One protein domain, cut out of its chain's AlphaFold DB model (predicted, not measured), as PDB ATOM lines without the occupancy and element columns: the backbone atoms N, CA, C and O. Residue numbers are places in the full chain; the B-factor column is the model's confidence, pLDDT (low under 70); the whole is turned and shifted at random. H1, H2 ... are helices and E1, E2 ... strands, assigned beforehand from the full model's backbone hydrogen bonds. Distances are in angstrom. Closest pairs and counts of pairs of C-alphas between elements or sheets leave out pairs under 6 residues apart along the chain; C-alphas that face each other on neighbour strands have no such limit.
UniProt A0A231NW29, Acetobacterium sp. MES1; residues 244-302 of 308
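Overview. This is residues 244 to 302 of the 308 residues of a protein of Acetobacterium sp. MES1 (UniProt A0A231NW29). A small sheet of three strands has helices over one face and its other face bare: H2 crosses slantwise over E1 and E3, while H1 packs at the start of E1, beside the strands. A long loop, residues 270 to 280, joins the helices. The printed part has 59 residues, with E1, E2, H1, H2 and E3 along the chain; the sheet runs E2, E1, E3 and is mixed, and the class is mixed, helices and strands. The whole is compact and rounded, with a radius of gyration of the C-alphas of 10.1 A and spans of 25 by 22 by 19 A.

Along the chain. The inner strand E1, residues 246 to 250, begins at C-alpha 246 (134.459, 69.078, 125.590) and is 12.9 A long. The edge strands are E2, residues 256 to 259, 7.6 A, and E3, residues 296 to 301, 13.1 A, ending at C-alpha 301 (146.628, 78.026, 126.520). H1 is residues 261 to 269, 12.7 A; H2 is residues 281 to 292, 16.4 A.

Arrangement. E1 and E2 form an antiparallel hairpin, with N 249 and O 258 2.8 A apart, within hydrogen-bond range. E1 and E3 are parallel, at 11 degrees; N 297 and O 246 are 3.3 A apart. H2 is on the sheet, two layers with a height over the sheet of 10.5 A; its closest C-alphas to E3 are Ala 290 and Ile 296, 6.1 A. H1, on the same face, only just lies over none of the strands; its closest C-alphas to E1 are Ala 263 and Ala 246, 4.1 A. H1 and H2 are near each other, with 6 pairs of C-alphas within 10 A. In both helices every O i to N i+4 pair is within hydrogen-bond range.

Size, cuts and confidence. The two C-alphas farthest apart, Arg 244 and Gln 253, are 26.7 A apart. The printed part has no cut. The link from H1 to H2 is long. Residues 273 to 302 have pLDDT under 70.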
ATOM      1  N   ARG A 244     129.795  68.191 120.531       81.12
ATOM      2  CA  ARG A 244     129.900  66.889 121.207       81.12
ATOM      3  C   ARG A 244     131.199  66.763 121.992       81.12
ATOM      4  O   ARG A 244     131.237  66.023 122.969       81.12
ATOM      5  N   ASP A 245     132.223  67.496 121.574       82.31
ATOM      6  CA  ASP A 245     133.511  67.512 122.245       82.31
ATOM      7  C   ASP A 245     133.511  68.511 123.405       82.31
ATOM      8  O   ASP A 245     132.932  69.601 123.312       82.31
ATOM      9  N   ALA A 246     134.195  68.158 124.493       81.00
ATOM     10  CA  ALA A 246     134.459  69.078 125.590       81.00
ATOM     11  C   ALA A 246     135.476  70.140 125.146       81.00
ATOM     12  O   ALA A 246     136.602  69.812 124.754       81.00
ATOM     13  N   ILE A 247     135.075  71.412 125.212       82.44
ATOM     14  CA  ILE A 247     135.936  72.562 124.924       82.44
ATOM     15  C   ILE A 247     136.080  73.396 126.192       82.44
ATOM     16  O   ILE A 247     135.084  73.870 126.741       82.44
ATOM     17  N   LEU A 248     137.325  73.599 126.615       82.75
ATOM     18  CA  LEU A 248     137.695  74.373 127.792       82.75
ATOM     19  C   LEU A 248     138.792  75.372 127.400       82.75
ATOM     20  O   LEU A 248     139.867  74.978 126.948       82.75
ATOM     21  N   LEU A 249     138.526  76.667 127.557       80.25
ATOM     22  CA  LEU A 249     139.525  77.717 127.379       80.25
ATOM     23  C   LEU A 249     140.104  78.100 128.733       80.25
ATOM     24  O   LEU A 249     139.367  78.446 129.653       80.25
ATOM     25  N   VAL A 250     141.431  78.096 128.822       77.56
ATOM     26  CA  VAL A 250     142.166  78.406 130.049       77.56
ATOM     27  C   VAL A 250     143.226  79.467 129.741       77.56
ATOM     28  O   VAL A 250     143.878  79.437 128.695       77.56
ATOM     29  N   SER A 251     143.380  80.448 130.626       74.44
ATOM     30  CA  SER A 251     144.422  81.468 130.520       74.44
ATOM     31  C   SER A 251     145.805  80.873 130.808       74.44
ATOM     32  O   SER A 251     145.934  79.766 131.327       74.44
ATOM     33  N   GLN A 252     146.869  81.621 130.507       73.50
ATOM     34  CA  GLN A 252     148.230  81.212 130.887       73.50
ATOM     35  C   GLN A 252     148.428  81.130 132.410       73.50
ATOM     36  O   GLN A 252     149.375  80.501 132.870       73.50
ATOM     37  N   GLN A 253     147.542  81.759 133.184       72.38
ATOM     38  CA  GLN A 253     147.517  81.720 134.642       72.38
ATOM     39  C   GLN A 253     146.581  80.623 135.178       72.38
ATOM     40  O   GLN A 253     146.171  80.717 136.320       72.38
ATOM     41  N   ASN A 254     146.214  79.620 134.368       73.31
ATOM     42  CA  ASN A 254     145.306  78.521 134.739       73.31
ATOM     43  C   ASN A 254     143.871  78.939 135.116       73.31
ATOM     44  O   ASN A 254     143.100  78.149 135.655       73.31
ATOM     45  N   ILE A 255     143.463  80.145 134.720       73.94
ATOM     46  CA  ILE A 255     142.109  80.657 134.952       73.94
ATOM     47  C   ILE A 255     141.192  80.183 133.826       73.94
ATOM     48  O   ILE A 255     141.488  80.409 132.651       73.94
ATOM     49  N   ILE A 256     140.050  79.578 134.155       77.94
ATOM     50  CA  ILE A 256     139.038  79.199 133.158       77.94
ATOM     51  C   ILE A 256     138.438  80.468 132.532       77.94
ATOM     52  O   ILE A 256     137.817  81.279 133.217       77.94
ATOM     53  N   ILE A 257     138.625  80.638 131.221       76.44
ATOM     54  CA  ILE A 257     138.116  81.778 130.444       76.44
ATOM     55  C   ILE A 257     136.704  81.489 129.927       76.44
ATOM     56  O   ILE A 257     135.853  82.374 129.949       76.44
ATOM     57  N   ASP A 258     136.471  80.278 129.415       81.31
ATOM     58  CA  ASP A 258     135.188  79.871 128.830       81.31
ATOM     59  C   ASP A 258     135.105  78.338 128.736       81.31
ATOM     60  O   ASP A 258     136.134  77.660 128.650       81.31
ATOM     61  N   TYR A 259     133.899  77.776 128.728       84.88
ATOM     62  CA  TYR A 259     133.677  76.334 128.602       84.88
ATOM     63  C   TYR A 259     132.301  76.030 128.018       84.88
ATOM     64  O   TYR A 259     131.340  76.756 128.252       84.88
ATOM     65  N   ASN A 260     132.190  74.934 127.266       86.75
ATOM     66  CA  ASN A 260     130.899  74.483 126.750       86.75
ATOM     67  C   ASN A 260     130.206  73.485 127.693       86.75
ATOM     68  O   ASN A 260     130.812  72.929 128.613       86.75
ATOM     69  N   LYS A 261     128.927  73.195 127.430       87.06
ATOM     70  CA  LYS A 261     128.139  72.214 128.190       87.06
ATOM     71  C   LYS A 261     128.827  70.854 128.378       87.06
ATOM     72  O   LYS A 261     128.745  70.288 129.466       87.06
ATOM     73  N   MET A 262     129.496  70.330 127.349       84.56
ATOM     74  CA  MET A 262     130.197  69.042 127.442       84.56
ATOM     75  C   MET A 262     131.406  69.108 128.380       84.56
ATOM     76  O   MET A 262     131.613  68.189 129.168       84.56
ATOM     77  N   ALA A 263     132.166  70.206 128.359       83.75
ATOM     78  CA  ALA A 263     133.249  70.429 129.312       83.75
ATOM     79  C   ALA A 263     132.728  70.543 130.748       83.75
ATOM     80  O   ALA A 263     133.325  69.970 131.652       83.75
ATOM     81  N   SER A 264     131.584  71.200 130.958       84.56
ATOM     82  CA  SER A 264     130.960  71.274 132.284       84.56
ATOM     83  C   SER A 264     130.570  69.895 132.831       84.56
ATOM     84  O   SER A 264     130.818  69.605 133.999       84.56
ATOM     85  N   GLN A 265     130.018  69.018 131.983       84.44
ATOM     86  CA  GLN A 265     129.689  67.642 132.368       84.44
ATOM     87  C   GLN A 265     130.941  66.830 132.712       84.44
ATOM     88  O   GLN A 265     130.981  66.194 133.761       84.44
ATOM     89  N   LEU A 266     131.976  66.904 131.869       83.50
ATOM     90  CA  LEU A 266     133.233  66.189 132.085       83.50
ATOM     91  C   LEU A 266     133.953  66.651 133.361       83.50
ATOM     92  O   LEU A 266     134.456  65.829 134.119       83.50
ATOM     93  N   LEU A 267     133.989  67.960 133.620       80.62
ATOM     94  CA  LEU A 267     134.582  68.511 134.843       80.62
ATOM     95  C   LEU A 267     133.796  68.080 136.089       80.62
ATOM     96  O   LEU A 267     134.405  67.737 137.099       80.62
ATOM     97  N   GLY A 268     132.465  67.991 135.989       80.81
ATOM     98  CA  GLY A 268     131.621  67.416 137.037       80.81
ATOM     99  C   GLY A 268     131.920  65.938 137.317       80.81
ATOM    100  O   GLY A 268     131.986  65.546 138.479       80.81
ATOM    101  N   GLU A 269     132.164  65.122 136.284       82.31
ATOM    102  CA  GLU A 269     132.594  63.719 136.441       82.31
ATOM    103  C   GLU A 269     133.971  63.594 137.111       82.31
ATOM    104  O   GLU A 269     134.220  62.638 137.843       82.31
ATOM    105  N   LEU A 270     134.853  64.568 136.882       76.62
ATOM    106  CA  LEU A 270     136.176  64.651 137.504       76.62
ATOM    107  C   LEU A 270     136.141  65.245 138.924       76.62
ATOM    108  O   LEU A 270     137.176  65.284 139.583       76.62
ATOM    109  N   GLY A 271     134.974  65.683 139.410       73.69
ATOM    110  CA  GLY A 271     134.813  66.279 140.739       73.69
ATOM    111  C   GLY A 271     135.308  67.725 140.856       73.69
ATOM    112  O   GLY A 271     135.465  68.216 141.971       73.69
ATOM    113  N   ILE A 272     135.538  68.411 139.732       75.75
ATOM    114  CA  ILE A 272     136.058  69.784 139.690       75.75
ATOM    115  C   ILE A 272     134.877  70.764 139.749       75.75
ATOM    116  O   ILE A 272     134.018  70.777 138.862       75.75
ATOM    117  N   SER A 273     134.820  71.594 140.797       68.94
ATOM    118  CA  SER A 273     133.773  72.615 140.942       68.94
ATOM    119  C   SER A 273     134.088  73.847 140.097       68.94
ATOM    120  O   SER A 273     135.143  74.453 140.228       68.94
ATOM    121  N   LEU A 274     133.134  74.267 139.265       68.19
ATOM    122  CA  LEU A 274     133.264  75.409 138.345       68.19
ATOM    123  C   LEU A 274     133.058  76.783 139.010       68.19
ATOM    124  O   LEU A 274     132.965  77.805 138.328       68.19
ATOM    125  N   THR A 275     132.932  76.823 140.335       54.38
ATOM    126  CA  THR A 275     132.708  78.045 141.112       54.38
ATOM    127  C   THR A 275     134.012  78.824 141.276       54.38
ATOM    128  O   THR A 275     134.696  78.683 142.280       54.38
ATOM    129  N   GLU A 276     134.297  79.652 140.272       52.00
ATOM    130  CA  GLU A 276     135.212  80.801 140.297       52.00
ATOM    131  C   GLU A 276     136.716  80.504 140.483       52.00
ATOM    132  O   GLU A 276     137.264  80.571 141.574       52.00
ATOM    133  N   GLY A 277     137.424  80.388 139.352       60.53
ATOM    134  CA  GLY A 277     138.530  81.322 139.101       60.53
ATOM    135  C   GLY A 277     139.959  80.793 139.006       60.53
ATOM    136  O   GLY A 277     140.775  81.504 138.433       60.53
ATOM    137  N   ASP A 278     140.288  79.588 139.459       61.00
ATOM    138  CA  ASP A 278     141.648  79.048 139.300       61.00
ATOM    139  C   ASP A 278     141.601  77.518 139.267       61.00
ATOM    140  O   ASP A 278     140.880  76.908 140.057       61.00
ATOM    141  N   LEU A 279     142.309  76.896 138.323       66.38
ATOM    142  CA  LEU A 279     142.523  75.450 138.346       66.38
ATOM    143  C   LEU A 279     143.721  75.186 139.254       66.38
ATOM    144  O   LEU A 279     144.854  75.530 138.904       66.38
ATOM    145  N   ASP A 280     143.490  74.528 140.389       65.31
ATOM    146  CA  ASP A 280     144.585  74.105 141.256       65.31
ATOM    147  C   ASP A 280     145.496  73.107 140.520       65.31
ATOM    148  O   ASP A 280     145.116  72.453 139.546       65.31
ATOM    149  N   THR A 281     146.739  72.954 140.984       61.84
ATOM    150  CA  THR A 281     147.735  72.069 140.333       61.84
ATOM    151  C   THR A 281     147.245  70.633 140.100       61.84
ATOM    152  O   THR A 281     147.661  69.988 139.135       61.84
ATOM    153  N   THR A 282     146.340  70.137 140.946       64.38
ATOM    154  CA  THR A 282     145.695  68.822 140.825       64.38
ATOM    155  C   THR A 282     144.643  68.796 139.712       64.38
ATOM    156  O   THR A 282     144.589  67.834 138.941       64.38
ATOM    157  N   ASP A 283     143.881  69.878 139.553       68.38
ATOM    158  CA  ASP A 283     142.883  70.038 138.493       68.38
ATOM    159  C   ASP A 283     143.553  70.181 137.124       68.38
ATOM    160  O   ASP A 283     143.133  69.552 136.155       68.38
ATOM    161  N   VAL A 284     144.664  70.923 137.044       67.56
ATOM    162  CA  VAL A 284     145.466  71.053 135.812       67.56
ATOM    163  C   VAL A 284     146.000  69.690 135.354       67.56
ATOM    164  O   VAL A 284     145.988  69.392 134.159       67.56
ATOM    165  N   GLN A 285     146.429  68.831 136.284       65.44
ATOM    166  CA  GLN A 285     146.881  67.473 135.960       65.44
ATOM    167  C   GLN A 285     145.731  66.568 135.503       65.44
ATOM    168  O   GLN A 285     145.886  65.846 134.516       65.44
ATOM    169  N   ALA A 286     144.572  66.625 136.165       67.38
ATOM    170  CA  ALA A 286     143.388  65.853 135.783       67.38
ATOM    171  C   ALA A 286     142.854  66.266 134.398       67.38
ATOM    172  O   ALA A 286     142.570  65.412 133.551       67.38
ATOM    173  N   VAL A 287     142.798  67.573 134.129       69.56
ATOM    174  CA  VAL A 287     142.407  68.143 132.832       69.56
ATOM    175  C   VAL A 287     143.434  67.798 131.749       69.56
ATOM    176  O   VAL A 287     143.050  67.386 130.654       69.56
ATOM    177  N   GLY A 288     144.735  67.878 132.049       66.19
ATOM    178  CA  GLY A 288     145.807  67.480 131.132       66.19
ATOM    179  C   GLY A 288     145.765  65.990 130.775       66.19
ATOM    180  O   GLY A 288     145.888  65.624 129.604       66.19
ATOM    181  N   ALA A 289     145.507  65.116 131.748       64.31
ATOM    182  CA  ALA A 289     145.321  63.684 131.512       64.31
ATOM    183  C   ALA A 289     144.082  63.401 130.641       64.31
ATOM    184  O   ALA A 289     144.156  62.606 129.701       64.31
ATOM    185  N   ALA A 290     142.964  64.092 130.890       65.62
ATOM    186  CA  ALA A 290     141.750  63.985 130.079       65.62
ATOM    187  C   ALA A 290     141.946  64.497 128.637       65.62
ATOM    188  O   ALA A 290     141.427  63.893 127.694       65.62
ATOM    189  N   ALA A 291     142.736  65.559 128.447       67.50
ATOM    190  CA  ALA A 291     143.130  66.056 127.127       67.50
ATOM    191  C   ALA A 291     144.016  65.052 126.374       67.50
ATOM    192  O   ALA A 291     143.775  64.764 125.204       67.50
ATOM    193  N   THR A 292     144.984  64.441 127.062       63.47
ATOM    194  CA  THR A 292     145.907  63.458 126.466       63.47
ATOM    195  C   THR A 292     145.190  62.149 126.104       63.47
ATOM    196  O   THR A 292     145.544  61.486 125.133       63.47
ATOM    197  N   ALA A 293     144.126  61.808 126.838       61.09
ATOM    198  CA  ALA A 293     143.227  60.692 126.545       61.09
ATOM    199  C   ALA A 293     142.215  60.981 125.412       61.09
ATOM    200  O   ALA A 293     141.354  60.144 125.141       61.09
ATOM    201  N   GLY A 294     142.276  62.158 124.774       61.34
ATOM    202  CA  GLY A 294     141.396  62.542 123.668       61.34
ATOM    203  C   GLY A 294     139.964  62.899 124.080       61.34
ATOM    204  O   GLY A 294     139.091  62.980 123.220       61.34
ATOM    205  N   LYS A 295     139.700  63.107 125.377       62.72
ATOM    206  CA  LYS A 295     138.369  63.479 125.893       62.72
ATOM    207  C   LYS A 295     138.125  64.994 125.900       62.72
ATOM    208  O   LYS A 295     136.976  65.416 125.980       62.72
ATOM    209  N   ILE A 296     139.185  65.801 125.796       60.84
ATOM    210  CA  ILE A 296     139.131  67.265 125.648       60.84
ATOM    211  C   ILE A 296     139.855  67.621 124.353       60.84
ATOM    212  O   ILE A 296     141.053  67.381 124.228       60.84
ATOM    213  N   LEU A 297     139.124  68.169 123.382       52.22
ATOM    214  CA  LEU A 297     139.643  68.349 122.022       52.22
ATOM    215  C   LEU A 297     140.497  69.616 121.867       52.22
ATOM    216  O   LEU A 297     141.282  69.728 120.930       52.22
ATOM    217  N   ALA A 298     140.348  70.584 122.773       51.59
ATOM    218  CA  ALA A 298     141.102  71.827 122.724       51.59
ATOM    219  C   ALA A 298     141.392  72.344 124.136       51.59
ATOM    220  O   ALA A 298     140.509  72.887 124.794       51.59
ATOM    221  N   PHE A 299     142.644  72.189 124.566       51.19
ATOM    222  CA  PHE A 299     143.245  72.963 125.648       51.19
ATOM    223  C   PHE A 299     144.026  74.105 124.995       51.19
ATOM    224  O   PHE A 299     145.160  73.926 124.553       51.19
ATOM    225  N   VAL A 300     143.389  75.264 124.830       50.16
ATOM    226  CA  VAL A 300     144.057  76.438 124.257       50.16
ATOM    227  C   VAL A 300     144.596  77.267 125.410       50.16
ATOM    228  O   VAL A 300     143.889  78.124 125.934       50.16
ATOM    229  N   GLN A 301     145.850  77.020 125.799       46.41
ATOM    230  CA  GLN A 301     146.628  78.026 126.520       46.41
ATOM    231  C   GLN A 301     146.689  79.251 125.616       46.41
ATOM    232  O   GLN A 301     147.157  79.145 124.485       46.41
ATOM    233  N   GLY A 302     146.158  80.386 126.077       37.88
ATOM    234  CA  GLY A 302     146.120  81.623 125.300       37.88
ATOM    235  C   GLY A 302     147.511  82.023 124.802       37.88
ATOM    236  O   GLY A 302     148.240  82.729 125.489       37.88
TER     237      GLY A 302